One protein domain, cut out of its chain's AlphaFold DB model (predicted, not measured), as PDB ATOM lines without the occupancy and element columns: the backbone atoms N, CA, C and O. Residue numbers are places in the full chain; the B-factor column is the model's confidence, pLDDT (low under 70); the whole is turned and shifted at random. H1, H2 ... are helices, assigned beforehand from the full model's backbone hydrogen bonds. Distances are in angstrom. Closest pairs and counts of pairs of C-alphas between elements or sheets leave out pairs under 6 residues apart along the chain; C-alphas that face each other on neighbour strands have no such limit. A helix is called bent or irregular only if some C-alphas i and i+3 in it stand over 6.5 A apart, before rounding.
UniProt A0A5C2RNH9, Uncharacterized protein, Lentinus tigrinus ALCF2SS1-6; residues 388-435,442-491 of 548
ATOM      1  N   PRO A 388     -41.612  32.400  21.113       76.19
ATOM      2  CA  PRO A 388     -41.126  31.562  20.023       76.19
ATOM      3  C   PRO A 388     -41.294  32.239  18.659       76.19
ATOM      4  O   PRO A 388     -40.549  31.930  17.734       76.19
ATOM      5  N   GLU A 389     -42.228  33.183  18.531       76.94
ATOM      6  CA  GLU A 389     -42.442  33.956  17.308       76.94
ATOM      7  C   GLU A 389     -41.272  34.907  17.005       76.94
ATOM      8  O   GLU A 389     -40.784  34.943  15.878       76.94
ATOM      9  N   GLU A 390     -40.740  35.581  18.025       70.94
ATOM     10  CA  GLU A 390     -39.594  36.489  17.902       70.94
ATOM     11  C   GLU A 390     -38.319  35.732  17.504       70.94
ATOM     12  O   GLU A 390     -37.547  36.153  16.638       70.94
ATOM     13  N   LEU A 391     -38.118  34.555  18.100       73.69
ATOM     14  CA  LEU A 391     -37.026  33.664  17.724       73.69
ATOM     15  C   LEU A 391     -37.169  33.196  16.270       73.69
ATOM     16  O   LEU A 391     -36.184  33.190  15.531       73.69
ATOM     17  N   LEU A 392     -38.379  32.819  15.847       76.81
ATOM     18  CA  LEU A 392     -38.644  32.400  14.471       76.81
ATOM     19  C   LEU A 392     -38.371  33.527  13.473       76.81
ATOM     20  O   LEU A 392     -37.811  33.261  12.412       76.81
ATOM     21  N   ASP A 393     -38.716  34.767  13.802       76.81
ATOM     22  CA  ASP A 393     -38.450  35.908  12.927       76.81
ATOM     23  C   ASP A 393     -36.956  36.229  12.832       76.81
ATOM     24  O   ASP A 393     -36.446  36.428  11.726       76.81
ATOM     25  N   ASN A 394     -36.215  36.143  13.939       72.88
ATOM     26  CA  ASN A 394     -34.754  36.247  13.908       72.88
ATOM     27  C   ASN A 394     -34.117  35.140  13.052       72.88
ATOM     28  O   ASN A 394     -33.254  35.418  12.217       72.88
ATOM     29  N   ILE A 395     -34.592  33.896  13.180       76.62
ATOM     30  CA  ILE A 395     -34.117  32.772  12.359       76.62
ATOM     31  C   ILE A 395     -34.444  32.993  10.875       76.62
ATOM     32  O   ILE A 395     -33.615  32.680  10.022       76.62
ATOM     33  N   LYS A 396     -35.612  33.556  10.534       83.19
ATOM     34  CA  LYS A 396     -35.963  33.882   9.139       83.19
ATOM     35  C   LYS A 396     -35.024  34.930   8.550       83.19
ATOM     36  O   LYS A 396     -34.636  34.790   7.391       83.19
ATOM     37  N   VAL A 397     -34.646  35.952   9.322       77.44
ATOM     38  CA  VAL A 397     -33.693  36.981   8.874       77.44
ATOM     39  C   VAL A 397     -32.315  36.367   8.641       77.44
ATOM     40  O   VAL A 397     -31.751  36.548   7.563       77.44
ATOM     41  N   GLU A 398     -31.793  35.584   9.589       79.00
ATOM     42  CA  GLU A 398     -30.505  34.900   9.406       79.00
ATOM     43  C   GLU A 398     -30.538  33.920   8.227       79.00
ATOM     44  O   GLU A 398     -29.586  33.839   7.448       79.00
ATOM     45  N   TRP A 399     -31.644  33.192   8.049       89.25
ATOM     46  CA  TRP A 399     -31.831  32.301   6.911       89.25
ATOM     47  C   TRP A 399     -31.835  33.071   5.590       89.25
ATOM     48  O   TRP A 399     -31.100  32.697   4.679       89.25
ATOM     49  N   ALA A 400     -32.577  34.177   5.495       87.31
ATOM     50  CA  ALA A 400     -32.614  35.016   4.299       87.31
ATOM     51  C   ALA A 400     -31.238  35.629   3.982       87.31
ATOM     52  O   ALA A 400     -30.832  35.665   2.821       87.31
ATOM     53  N   GLN A 401     -30.478  36.051   4.997       82.44
ATOM     54  CA  GLN A 401     -29.108  36.546   4.824       82.44
ATOM     55  C   GLN A 401     -28.156  35.454   4.322       82.44
ATOM     56  O   GLN A 401     -27.370  35.686   3.400       82.44
ATOM     57  N   ASN A 402     -28.231  34.257   4.907       82.62
ATOM     58  CA  ASN A 402     -27.421  33.118   4.487       82.62
ATOM     59  C   ASN A 402     -27.797  32.659   3.078       82.62
ATOM     60  O   ASN A 402     -26.909  32.408   2.270       82.62
ATOM     61  N   GLN A 403     -29.088  32.634   2.749       89.69
ATOM     62  CA  GLN A 403     -29.587  32.330   1.414       89.69
ATOM     63  C   GLN A 403     -29.085  33.357   0.394       89.69
ATOM     64  O   GLN A 403     -28.506  32.973  -0.617       89.69
ATOM     65  N   ALA A 404     -29.179  34.656   0.692       86.12
ATOM     66  CA  ALA A 404     -28.640  35.709  -0.169       86.12
ATOM     67  C   ALA A 404     -27.114  35.607  -0.345       86.12
ATOM     68  O   ALA A 404     -26.585  35.971  -1.395       86.12
ATOM     69  N   ARG A 405     -26.383  35.122   0.671       86.00
ATOM     70  CA  ARG A 405     -24.943  34.841   0.568       86.00
ATOM     71  C   ARG A 405     -24.667  33.610  -0.294       86.00
ATOM     72  O   ARG A 405     -23.741  33.646  -1.092       86.00
ATOM     73  N   VAL A 406     -25.467  32.552  -0.171       90.19
ATOM     74  CA  VAL A 406     -25.368  31.345  -1.008       90.19
ATOM     75  C   VAL A 406     -25.674  31.673  -2.469       90.19
ATOM     76  O   VAL A 406     -24.923  31.270  -3.351       90.19
ATOM     77  N   GLU A 407     -26.712  32.465  -2.734       84.75
ATOM     78  CA  GLU A 407     -27.065  32.925  -4.083       84.75
ATOM     79  C   GLU A 407     -25.963  33.804  -4.694       84.75
ATOM     80  O   GLU A 407     -25.674  33.691  -5.885       84.75
ATOM     81  N   ARG A 408     -25.274  34.612  -3.875       93.25
ATOM     82  CA  ARG A 408     -24.111  35.417  -4.292       93.25
ATOM     83  C   ARG A 408     -22.774  34.680  -4.247       93.25
ATOM     84  O   ARG A 408     -21.777  35.230  -4.703       93.25
ATOM     85  N   TRP A 409     -22.715  33.436  -3.771       92.75
ATOM     86  CA  TRP A 409     -21.453  32.695  -3.668       92.75
ATOM     87  C   TRP A 409     -20.781  32.508  -5.034       92.75
ATOM     88  O   TRP A 409     -19.558  32.567  -5.143       92.75
ATOM     89  N   GLY A 410     -21.573  32.328  -6.098       89.38
ATOM     90  CA  GLY A 410     -21.044  32.275  -7.465       89.38
ATOM     91  C   GLY A 410     -20.358  33.580  -7.890       89.38
ATOM     92  O   GLY A 410     -19.287  33.550  -8.500       89.38
ATOM     93  N   GLU A 411     -20.932  34.726  -7.513       91.12
ATOM     94  CA  GLU A 411     -20.338  36.045  -7.747       91.12
ATOM     95  C   GLU A 411     -19.065  36.221  -6.913       91.12
ATOM     96  O   GLU A 411     -18.038  36.626  -7.447       91.12
ATOM     97  N   GLU A 412     -19.082  35.831  -5.638       88.88
ATOM     98  CA  GLU A 412     -17.927  35.938  -4.739       88.88
ATOM     99  C   GLU A 412     -16.737  35.094  -5.214       88.88
ATOM    100  O   GLU A 412     -15.594  35.546  -5.163       88.88
ATOM    101  N   VAL A 413     -16.987  33.899  -5.761       89.75
ATOM    102  CA  VAL A 413     -15.942  33.093  -6.411       89.75
ATOM    103  C   VAL A 413     -15.343  33.827  -7.613       89.75
ATOM    104  O   VAL A 413     -14.121  33.853  -7.754       89.75
ATOM    105  N   THR A 414     -16.179  34.461  -8.436       89.62
ATOM    106  CA  THR A 414     -15.726  35.247  -9.596       89.62
ATOM    107  C   THR A 414     -14.921  36.476  -9.158       89.62
ATOM    108  O   THR A 414     -13.865  36.767  -9.721       89.62
ATOM    109  N   LEU A 415     -15.372  37.174  -8.110       91.25
ATOM    110  CA  LEU A 415     -14.675  38.317  -7.520       91.25
ATOM    111  C   LEU A 415     -13.332  37.913  -6.910       91.25
ATOM    112  O   LEU A 415     -12.359  38.644  -7.051       91.25
ATOM    113  N   LEU A 416     -13.251  36.744  -6.272       93.75
ATOM    114  CA  LEU A 416     -12.003  36.235  -5.712       93.75
ATOM    115  C   LEU A 416     -10.974  35.921  -6.807       93.75
ATOM    116  O   LEU A 416      -9.796  36.228  -6.641       93.75
ATOM    117  N   GLU A 417     -11.399  35.334  -7.928       92.88
ATOM    118  CA  GLU A 417     -10.520  35.099  -9.083       92.88
ATOM    119  C   GLU A 417     -10.008  36.414  -9.688       92.88
ATOM    120  O   GLU A 417      -8.828  36.532 -10.038       92.88
ATOM    121  N   GLU A 418     -10.879  37.417  -9.765       93.81
ATOM    122  CA  GLU A 418     -10.523  38.762 -10.206       93.81
ATOM    123  C   GLU A 418      -9.581  39.464  -9.212       93.81
ATOM    124  O   GLU A 418      -8.631  40.129  -9.623       93.81
ATOM    125  N   GLU A 419      -9.753  39.256  -7.908       96.06
ATOM    126  CA  GLU A 419      -8.859  39.801  -6.886       96.06
ATOM    127  C   GLU A 419      -7.476  39.137  -6.937       96.06
ATOM    128  O   GLU A 419      -6.452  39.819  -6.892       96.06
ATOM    129  N   MET A 420      -7.413  37.816  -7.144       95.62
ATOM    130  CA  MET A 420      -6.151  37.111  -7.402       95.62
ATOM    131  C   MET A 420      -5.423  37.698  -8.619       95.62
ATOM    132  O   MET A 420      -4.212  37.941  -8.573       95.62
ATOM    133  N   ARG A 421      -6.160  37.991  -9.698       95.25
ATOM    134  CA  ARG A 421      -5.609  38.662 -10.880       95.25
ATOM    135  C   ARG A 421      -5.067  40.049 -10.532       95.25
ATOM    136  O   ARG A 421      -3.928  40.347 -10.887       95.25
ATOM    137  N   ARG A 422      -5.850  40.880  -9.834       95.38
ATOM    138  CA  ARG A 422      -5.470  42.250  -9.446       95.38
ATOM    139  C   ARG A 422      -4.248  42.278  -8.543       95.38
ATOM    140  O   ARG A 422      -3.379  43.116  -8.748       95.38
ATOM    141  N   VAL A 423      -4.127  41.348  -7.595       96.31
ATOM    142  CA  VAL A 423      -2.938  41.242  -6.738       96.31
ATOM    143  C   VAL A 423      -1.693  40.957  -7.579       96.31
ATOM    144  O   VAL A 423      -0.666  41.610  -7.406       96.31
ATOM    145  N   ILE A 424      -1.772  40.025  -8.529       95.38
ATOM    146  CA  ILE A 424      -0.641  39.707  -9.408       95.38
ATOM    147  C   ILE A 424      -0.321  40.862 -10.363       95.38
ATOM    148  O   ILE A 424       0.853  41.186 -10.564       95.38
ATOM    149  N   GLU A 425      -1.335  41.516 -10.925       93.31
ATOM    150  CA  GLU A 425      -1.163  42.697 -11.774       93.31
ATOM    151  C   GLU A 425      -0.554  43.866 -10.996       93.31
ATOM    152  O   GLU A 425       0.369  44.508 -11.480       93.31
ATOM    153  N   TYR A 426      -0.981  44.099  -9.757       93.00
ATOM    154  CA  TYR A 426      -0.399  45.116  -8.888       93.00
ATOM    155  C   TYR A 426       1.083  44.834  -8.602       93.00
ATOM    156  O   TYR A 426       1.928  45.725  -8.716       93.00
ATOM    157  N   LEU A 427       1.425  43.582  -8.280       93.12
ATOM    158  CA  LEU A 427       2.804  43.176  -8.000       93.12
ATOM    159  C   LEU A 427       3.704  43.238  -9.248       93.12
ATOM    160  O   LEU A 427       4.880  43.583  -9.136       93.12
ATOM    161  N   SER A 428       3.167  42.937 -10.433       90.06
ATOM    162  CA  SER A 428       3.916  42.948 -11.700       90.06
ATOM    163  C   SER A 428       3.978  44.335 -12.355       90.06
ATOM    164  O   SER A 428       5.052  44.789 -12.748       90.06
ATOM    165  N   GLY A 429       2.858  45.056 -12.414       85.94
ATOM    166  CA  GLY A 429       2.730  46.392 -13.002       85.94
ATOM    167  C   GLY A 429       3.552  47.454 -12.273       85.94
ATOM    168  O   GLY A 429       4.081  48.376 -12.902       85.94
ATOM    169  N   ARG A 430       3.786  47.278 -10.963       78.12
ATOM    170  CA  ARG A 430       4.659  48.166 -10.179       78.12
ATOM    171  C   ARG A 430       6.115  48.174 -10.665       78.12
ATOM    172  O   ARG A 430       6.834  49.127 -10.369       78.12
ATOM    173  N   GLN A 431       6.554  47.185 -11.448       69.88
ATOM    174  CA  GLN A 431       7.894  47.199 -12.042       69.88
ATOM    175  C   GLN A 431       8.048  48.202 -13.201       69.88
ATOM    176  O   GLN A 431       9.146  48.716 -13.409       69.88
ATOM    177  N   GLY A 432       6.975  48.514 -13.939       68.50
ATOM    178  CA  GLY A 432       7.036  49.381 -15.128       68.50
ATOM    179  C   GLY A 432       6.797  50.872 -14.859       68.50
ATOM    180  O   GLY A 432       7.272  51.720 -15.613       68.50
ATOM    181  N   GLY A 433       6.095  51.216 -13.773       68.69
ATOM    182  CA  GLY A 433       5.634  52.589 -13.501       68.69
ATOM    183  C   GLY A 433       6.705  53.583 -13.022       68.69
ATOM    184  O   GLY A 433       6.440  54.779 -12.925       68.69
ATOM    185  N   GLY A 434       7.928  53.128 -12.730       63.50
ATOM    186  CA  GLY A 434       8.974  53.966 -12.129       63.50
ATOM    187  C   GLY A 434       9.576  55.045 -13.042       63.50
ATOM    188  O   GLY A 434      10.275  55.927 -12.544       63.50
ATOM    189  N   ALA A 435       9.325  55.013 -14.355       67.00
ATOM    190  CA  ALA A 435       9.957  55.944 -15.295       67.00
ATOM    191  C   ALA A 435       9.378  57.375 -15.250       67.00
ATOM    192  O   ALA A 435      10.098  58.319 -15.569       67.00
ATOM    193  N   ARG A 442      13.041  61.143  -4.457       57.38
ATOM    194  CA  ARG A 442      14.144  60.259  -4.882       57.38
ATOM    195  C   ARG A 442      15.121  59.793  -3.789       57.38
ATOM    196  O   ARG A 442      15.686  58.716  -3.941       57.38
ATOM    197  N   ILE A 443      15.324  60.523  -2.689       61.25
ATOM    198  CA  ILE A 443      16.513  60.291  -1.834       61.25
ATOM    199  C   ILE A 443      16.396  59.036  -0.942       61.25
ATOM    200  O   ILE A 443      17.367  58.294  -0.807       61.25
ATOM    201  N   CYS A 444      15.219  58.734  -0.380       59.41
ATOM    202  CA  CYS A 444      15.028  57.511   0.423       59.41
ATOM    203  C   CYS A 444      14.721  56.281  -0.460       59.41
ATOM    204  O   CYS A 444      15.157  55.162  -0.179       59.41
ATOM    205  N   TRP A 445      14.061  56.497  -1.602       59.22
ATOM    206  CA  TRP A 445      13.692  55.435  -2.540       59.22
ATOM    207  C   TRP A 445      14.866  54.901  -3.365       59.22
ATOM    208  O   TRP A 445      14.847  53.734  -3.737       59.22
ATOM    209  N   GLN A 446      15.922  55.683  -3.610       63.69
ATOM    210  CA  GLN A 446      17.035  55.268  -4.476       63.69
ATOM    211  C   GLN A 446      17.750  53.988  -4.017       63.69
ATOM    212  O   GLN A 446      18.061  53.145  -4.857       63.69
ATOM    213  N   ARG A 447      17.944  53.767  -2.710       63.00
ATOM    214  CA  ARG A 447      18.558  52.515  -2.209       63.00
ATOM    215  C   ARG A 447      17.607  51.322  -2.219       63.00
ATOM    216  O   ARG A 447      18.032  50.193  -2.432       63.00
ATOM    217  N   CYS A 448      16.327  51.583  -2.008       72.62
ATOM    218  CA  CYS A 448      15.278  50.575  -1.984       72.62
ATOM    219  C   CYS A 448      14.803  50.186  -3.401       72.62
ATOM    220  O   CYS A 448      14.305  49.080  -3.608       72.62
ATOM    221  N   SER A 449      15.010  51.059  -4.391       75.94
ATOM    222  CA  SER A 449      14.490  50.930  -5.760       75.94
ATOM    223  C   SER A 449      14.965  49.688  -6.511       75.94
ATOM    224  O   SER A 449      14.234  49.192  -7.357       75.94
ATOM    225  N   VAL A 450      16.151  49.159  -6.194       78.81
ATOM    226  CA  VAL A 450      16.692  47.962  -6.862       78.81
ATOM    227  C   VAL A 450      16.151  46.674  -6.234       78.81
ATOM    228  O   VAL A 450      16.005  45.664  -6.913       78.81
ATOM    229  N   VAL A 451      15.830  46.698  -4.937       87.31
ATOM    230  CA  VAL A 451      15.451  45.495  -4.178       87.31
ATOM    231  C   VAL A 451      13.942  45.244  -4.229       87.31
ATOM    232  O   VAL A 451      13.519  44.100  -4.373       87.31
ATOM    233  N   TRP A 452      13.113  46.291  -4.160       86.94
ATOM    234  CA  TRP A 452      11.653  46.133  -4.159       86.94
ATOM    235  C   TRP A 452      11.072  45.469  -5.412       86.94
ATOM    236  O   TRP A 452      10.229  44.591  -5.237       86.94
ATOM    237  N   PRO A 453      11.494  45.801  -6.650       88.38
ATOM    238  CA  PRO A 453      10.979  45.137  -7.846       88.38
ATOM    239  C   PRO A 453      11.204  43.625  -7.805       88.38
ATOM    240  O   PRO A 453      10.284  42.872  -8.106       88.38
ATOM    241  N   LEU A 454      12.381  43.194  -7.335       88.75
ATOM    242  CA  LEU A 454      12.715  41.779  -7.162       88.75
ATOM    243  C   LEU A 454      11.834  41.114  -6.098       88.75
ATOM    244  O   LEU A 454      11.369  39.997  -6.299       88.75
ATOM    245  N   ILE A 455      11.576  41.791  -4.973       92.19
ATOM    246  CA  ILE A 455      10.679  41.270  -3.930       92.19
ATOM    247  C   ILE A 455       9.255  41.112  -4.474       92.19
ATOM    248  O   ILE A 455       8.644  40.065  -4.266       92.19
ATOM    249  N   PHE A 456       8.730  42.113  -5.184       91.06
ATOM    250  CA  PHE A 456       7.385  42.045  -5.757       91.06
ATOM    251  C   PHE A 456       7.269  40.967  -6.841       91.06
ATOM    252  O   PHE A 456       6.269  40.256  -6.870       91.06
ATOM    253  N   GLU A 457       8.311  40.763  -7.652       93.19
ATOM    254  CA  GLU A 457       8.367  39.660  -8.618       93.19
ATOM    255  C   GLU A 457       8.313  38.300  -7.930       93.19
ATOM    256  O   GLU A 457       7.538  37.426  -8.311       93.19
ATOM    257  N   LEU A 458       9.117  38.129  -6.877       94.25
ATOM    258  CA  LEU A 458       9.152  36.895  -6.104       94.25
ATOM    259  C   LEU A 458       7.814  36.627  -5.413       94.25
ATOM    260  O   LEU A 458       7.378  35.479  -5.385       94.25
ATOM    261  N   LEU A 459       7.151  37.659  -4.885       95.75
ATOM    262  CA  LEU A 459       5.815  37.532  -4.303       95.75
ATOM    263  C   LEU A 459       4.776  37.161  -5.365       95.75
ATOM    264  O   LEU A 459       4.010  36.228  -5.142       95.75
ATOM    265  N   ALA A 460       4.784  37.816  -6.529       95.25
ATOM    266  CA  ALA A 460       3.881  37.487  -7.632       95.25
ATOM    267  C   ALA A 460       4.064  36.033  -8.088       95.25
ATOM    268  O   ALA A 460       3.085  35.309  -8.253       95.25
ATOM    269  N   LEU A 461       5.316  35.581  -8.218       94.69
ATOM    270  CA  LEU A 461       5.647  34.194  -8.541       94.69
ATOM    271  C   LEU A 461       5.173  33.222  -7.456       94.69
ATOM    272  O   LEU A 461       4.651  32.165  -7.787       94.69
ATOM    273  N   GLN A 462       5.325  33.559  -6.173       95.69
ATOM    274  CA  GLN A 462       4.849  32.707  -5.078       95.69
ATOM    275  C   GLN A 462       3.323  32.603  -5.042       95.69
ATOM    276  O   GLN A 462       2.803  31.502  -4.863       95.69
ATOM    277  N   PHE A 463       2.608  33.714  -5.230       96.25
ATOM    278  CA  PHE A 463       1.150  33.698  -5.307       96.25
ATOM    279  C   PHE A 463       0.666  32.917  -6.526       96.25
ATOM    280  O   PHE A 463      -0.194  32.053  -6.386       96.25
ATOM    281  N   ALA A 464       1.273  33.128  -7.696       95.69
ATOM    282  CA  ALA A 464       0.946  32.362  -8.892       95.69
ATOM    283  C   ALA A 464       1.251  30.861  -8.728       95.69
ATOM    284  O   ALA A 464       0.432  30.031  -9.119       95.69
ATOM    285  N   ASP A 465       2.376  30.501  -8.094       95.31
ATOM    286  CA  ASP A 465       2.739  29.107  -7.799       95.31
ATOM    287  C   ASP A 465       1.697  28.414  -6.895       95.31
ATOM    288  O   ASP A 465       1.537  27.197  -6.989       95.31
ATOM    289  N   LEU A 466       0.987  29.165  -6.043       95.88
ATOM    290  CA  LEU A 466      -0.075  28.653  -5.170       95.88
ATOM    291  C   LEU A 466      -1.450  28.639  -5.852       95.88
ATOM    292  O   LEU A 466      -2.174  27.649  -5.762       95.88
ATOM    293  N   TRP A 467      -1.825  29.729  -6.520       95.44
ATOM    294  CA  TRP A 467      -3.178  29.913  -7.046       95.44
ATOM    295  C   TRP A 467      -3.413  29.186  -8.364       95.44
ATOM    296  O   TRP A 467      -4.488  28.631  -8.565       95.44
ATOM    297  N   VAL A 468      -2.422  29.132  -9.256       94.19
ATOM    298  CA  VAL A 468      -2.613  28.529 -10.581       94.19
ATOM    299  C   VAL A 468      -2.940  27.029 -10.501       94.19
ATOM    300  O   VAL A 468      -3.912  26.625 -11.143       94.19
ATOM    301  N   PRO A 469      -2.235  26.193  -9.709       94.06
ATOM    302  CA  PRO A 469      -2.604  24.783  -9.558       94.06
ATOM    303  C   PRO A 469      -3.984  24.594  -8.921       94.06
ATOM    304  O   PRO A 469      -4.728  23.701  -9.315       94.06
ATOM    305  N   TYR A 470      -4.352  25.457  -7.969       93.19
ATOM    306  CA  TYR A 470      -5.671  25.425  -7.335       93.19
ATOM    307  C   TYR A 470      -6.790  25.719  -8.346       93.19
ATOM    308  O   TYR A 470      -7.771  24.979  -8.421       93.19
ATOM    309  N   LEU A 471      -6.618  26.746  -9.184       92.12
ATOM    310  CA  LEU A 471      -7.567  27.079 -10.249       92.12
ATOM    311  C   LEU A 471      -7.637  25.978 -11.318       92.12
ATOM    312  O   LEU A 471      -8.721  25.669 -11.807       92.12
ATOM    313  N   GLN A 472      -6.511  25.327 -11.633       92.62
ATOM    314  CA  GLN A 472      -6.481  24.151 -12.514       92.62
ATOM    315  C   GLN A 472      -7.245  22.958 -11.937       92.62
ATOM    316  O   GLN A 472      -7.884  22.228 -12.687       92.62
ATOM    317  N   GLN A 473      -7.164  22.746 -10.624       93.00
ATOM    318  CA  GLN A 473      -7.847  21.645  -9.952       93.00
ATOM    319  C   GLN A 473      -9.358  21.887  -9.846       93.00
ATOM    320  O   GLN A 473     -10.137  20.939  -9.910       93.00
ATOM    321  N   ARG A 474      -9.771  23.148  -9.667       88.44
ATOM    322  CA  ARG A 474     -11.171  23.529  -9.450       88.44
ATOM    323  C   ARG A 474     -11.952  23.739 -10.751       88.44
ATOM    324  O   ARG A 474     -13.160  23.517 -10.771       88.44
ATOM    325  N   GLY A 475     -11.289  24.190 -11.814       81.12
ATOM    326  CA  GLY A 475     -11.926  24.530 -13.082       81.12
ATOM    327  C   GLY A 475     -11.809  23.430 -14.137       81.12
ATOM    328  O   GLY A 475     -10.708  23.019 -14.502       81.12
ATOM    329  N   ASN A 476     -12.942  23.042 -14.729       54.88
ATOM    330  CA  ASN A 476     -12.973  22.336 -16.011       54.88
ATOM    331  C   ASN A 476     -12.483  23.284 -17.137       54.88
ATOM    332  O   ASN A 476     -13.268  23.894 -17.854       54.88
ATOM    333  N   HIS A 477     -11.154  23.359 -17.285       60.53
ATOM    334  CA  HIS A 477     -10.392  23.481 -18.543       60.53
ATOM    335  C   HIS A 477      -9.752  24.806 -18.985       60.53
ATOM    336  O   HIS A 477      -8.918  24.738 -19.890       60.53
ATOM    337  N   THR A 478      -9.978  25.970 -18.372       88.12
ATOM    338  CA  THR A 478      -9.248  27.186 -18.802       88.12
ATOM    339  C   THR A 478      -8.632  27.946 -17.645       88.12
ATOM    340  O   THR A 478      -9.313  28.637 -16.896       88.12
ATOM    341  N   VAL A 479      -7.307  27.848 -17.532       88.94
ATOM    342  CA  VAL A 479      -6.523  28.748 -16.683       88.94
ATOM    343  C   VAL A 479      -6.705  30.171 -17.218       88.94
ATOM    344  O   VAL A 479      -6.545  30.365 -18.427       88.94
ATOM    345  N   PRO A 480      -7.020  31.161 -16.362       89.00
ATOM    346  CA  PRO A 480      -7.125  32.554 -16.780       89.00
ATOM    347  C   PRO A 480      -5.892  33.003 -17.569       89.00
ATOM    348  O   PRO A 480      -4.774  32.573 -17.274       89.00
ATOM    349  N   ALA A 481      -6.066  33.902 -18.542       90.00
ATOM    350  CA  ALA A 481      -4.977  34.351 -19.417       90.00
ATOM    351  C   ALA A 481      -3.744  34.859 -18.640       90.00
ATOM    352  O   ALA A 481      -2.611  34.605 -19.046       90.00
ATOM    353  N   TRP A 482      -3.955  35.498 -17.482       91.56
ATOM    354  CA  TRP A 482      -2.872  35.944 -16.600       91.56
ATOM    355  C   TRP A 482      -2.064  34.775 -16.013       91.56
ATOM    356  O   TRP A 482      -0.844  34.869 -15.891       91.56
ATOM    357  N   GLY A 483      -2.710  33.649 -15.697       92.44
ATOM    358  CA  GLY A 483      -2.073  32.458 -15.127       92.44
ATOM    359  C   GLY A 483      -1.221  31.689 -16.141       92.44
ATOM    360  O   GLY A 483      -0.247  31.034 -15.765       92.44
ATOM    361  N   ALA A 484      -1.526  31.816 -17.437       92.50
ATOM    362  CA  ALA A 484      -0.773  31.163 -18.510       92.50
ATOM    363  C   ALA A 484       0.702  31.607 -18.547       92.50
ATOM    364  O   ALA A 484       1.597  30.779 -18.743       92.50
ATOM    365  N   CYS A 485       0.974  32.889 -18.276       92.88
ATOM    366  CA  CYS A 485       2.334  33.431 -18.208       92.88
ATOM    367  C   CYS A 485       3.183  32.717 -17.143       92.88
ATOM    368  O   CYS A 485       4.352  32.408 -17.380       92.88
ATOM    369  N   TYR A 486       2.580  32.366 -16.006       92.38
ATOM    370  CA  TYR A 486       3.264  31.727 -14.880       92.38
ATOM    371  C   TYR A 486       3.455  30.214 -15.064       92.38
ATOM    372  O   TYR A 486       4.464  29.661 -14.624       92.38
ATOM    373  N   LEU A 487       2.564  29.544 -15.800       90.38
ATOM    374  CA  LEU A 487       2.727  28.123 -16.141       90.38
ATOM    375  C   LEU A 487       3.959  27.864 -17.004       90.38
ATOM    376  O   LEU A 487       4.705  26.912 -16.762       90.38
ATOM    377  N   THR A 488       4.211  28.731 -17.986       86.88
ATOM    378  CA  THR A 488       5.398  28.594 -18.843       86.88
ATOM    379  C   THR A 488       6.697  28.759 -18.051       86.88
ATOM    380  O   THR A 488       7.690  28.082 -18.334       86.88
ATOM    381  N   ALA A 489       6.688  29.608 -17.019       83.94
ATOM    382  CA  ALA A 489       7.822  29.794 -16.122       83.94
ATOM    383  C   ALA A 489       8.065  28.554 -15.243       83.94
ATOM    384  O   ALA A 489       9.217  28.157 -15.054       83.94
ATOM    385  N   GLN A 490       7.005  27.889 -14.764       78.38
ATOM    386  CA  GLN A 490       7.145  26.654 -13.987       78.38
ATOM    387  C   GLN A 490       7.717  25.493 -14.808       78.38
ATOM    388  O   GLN A 490       8.585  24.773 -14.312       78.38
ATOM    389  N   GLN A 491       7.292  25.332 -16.065       80.25
ATOM    390  CA  GLN A 491       7.784  24.254 -16.935       80.25
ATOM    391  C   GLN A 491       9.277  24.384 -17.273       80.25
ATOM    392  O   GLN A 491       9.937  23.386 -17.555       80.25
TER     393      GLN A 491
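AT A GLANCE: This is residues 388 to 435 and 442 to 491 of the 548 residues of an uncharacterized protein of Lentinus tigrinus ALCF2SS1-6 (UniProt A0A5C2RNH9). A long bent helix, H1, sticks out with residues 388 to 416 as a bare arm from a small body, in which the last part of its second arm, H1b, packs side by side with H3, running opposite ways, and the short H4 packs across the later half of H3. Beyond the first residues of H3, the short H2 sticks out at another end of the model, far from the free arm of H1. The printed part has 98 residues with four named helices, in the order H1, H2, H3, H4, and no named strand; the class is all helix. The whole is extended, with a radius of gyration of the C-alphas of 20.8 A, and its flat outline spans 67 by 40 by 18 A. The free arm of H1 makes most of the length, and the body without the stretches that stand free spans 35 by 23 by 14 A.

IN THESE COORDINATES: The printed part begins with H1, residues 388 to 429, which by its hydrogen bonds was assigned as one helix but is bent: C-alphas 407 and 410 are 6.9 A apart. Its first arm, H1a, is residues 388 to 407, from C-alpha 388 at (-41.126, 31.562, 20.023), and measures 27.9 A from first to last C-alpha. Its second arm, H1b, is residues 410 to 429 and measures 28.2 A; residues 408 and 409 belong to neither arm. After the cut comes H2, residues 442 to 448, 10.2 A long, which is only just irregular: C-alphas 444 and 447 are 6.7 A apart. H3 is residues 451 to 474, 34.9 A long, from C-alpha 451 at (15.451, 45.495, -4.178); it is neither bent nor irregular, but only just, with C-alphas 466 and 469 6.4 A apart. H4 is residues 481 to 491, 16.5 A long, and ends with C-alpha 491 at (7.784, 24.254, -16.935); it too is neither bent nor irregular, but only just, with C-alphas 482 and 485 6.0 A apart.

HOW THE PARTS SIT: The lines of H1a and H1b stand at a steep tilt of 50 degrees. H1a touches no helix. H1b touches H3 with residues 420 to 428 alone, and H3 touches H1b with residues 456 to 467 alone. Their closest C-alphas, those of Leu 427 and Phe 456, are 5.2 A apart, and the two run opposite ways at a shallow tilt of 27 degrees. H3 touches H4 with residues 461 to 468 alone; the closest C-alphas, of Val 468 and Gly 483, are 6.0 A apart, and the lines are about perpendicular at 81 degrees. H1b and H4 are close but not clearly touching, with the closest C-alphas, of Arg 421 and Trp 482, 6.9 A apart. H2 and H3 meet only through their link, and H2 is apart from H1a, H1b and H4. Every O i to N i+4 pair is within hydrogen-bond range in H1a and H1b, against 18 of 20 in H3, 4 of 7 in H4 and 1 of 3 in H2, where 1 of 4 O i to N i+3 pairs is within range.

THE WHOLE: The two C-alphas farthest apart, those of Pro 388 and Ile 443, are 68.0 A apart. Residues 436 to 441 are not printed, and C-alphas 435 and 442 are 12.0 A apart across this cut, which lies in the link from H1 to H2. The link from H2 to H3 is tight, that from H3 to H4 is short with 6 residues, and no link printed whole is long. Residues 388 to 416, 442 to 448 and 473 to 478 stand free. The mean pLDDT of the printed part is 85.0; it is under 70 at residues 431 to 435, 442 to 447 and 476 to 477.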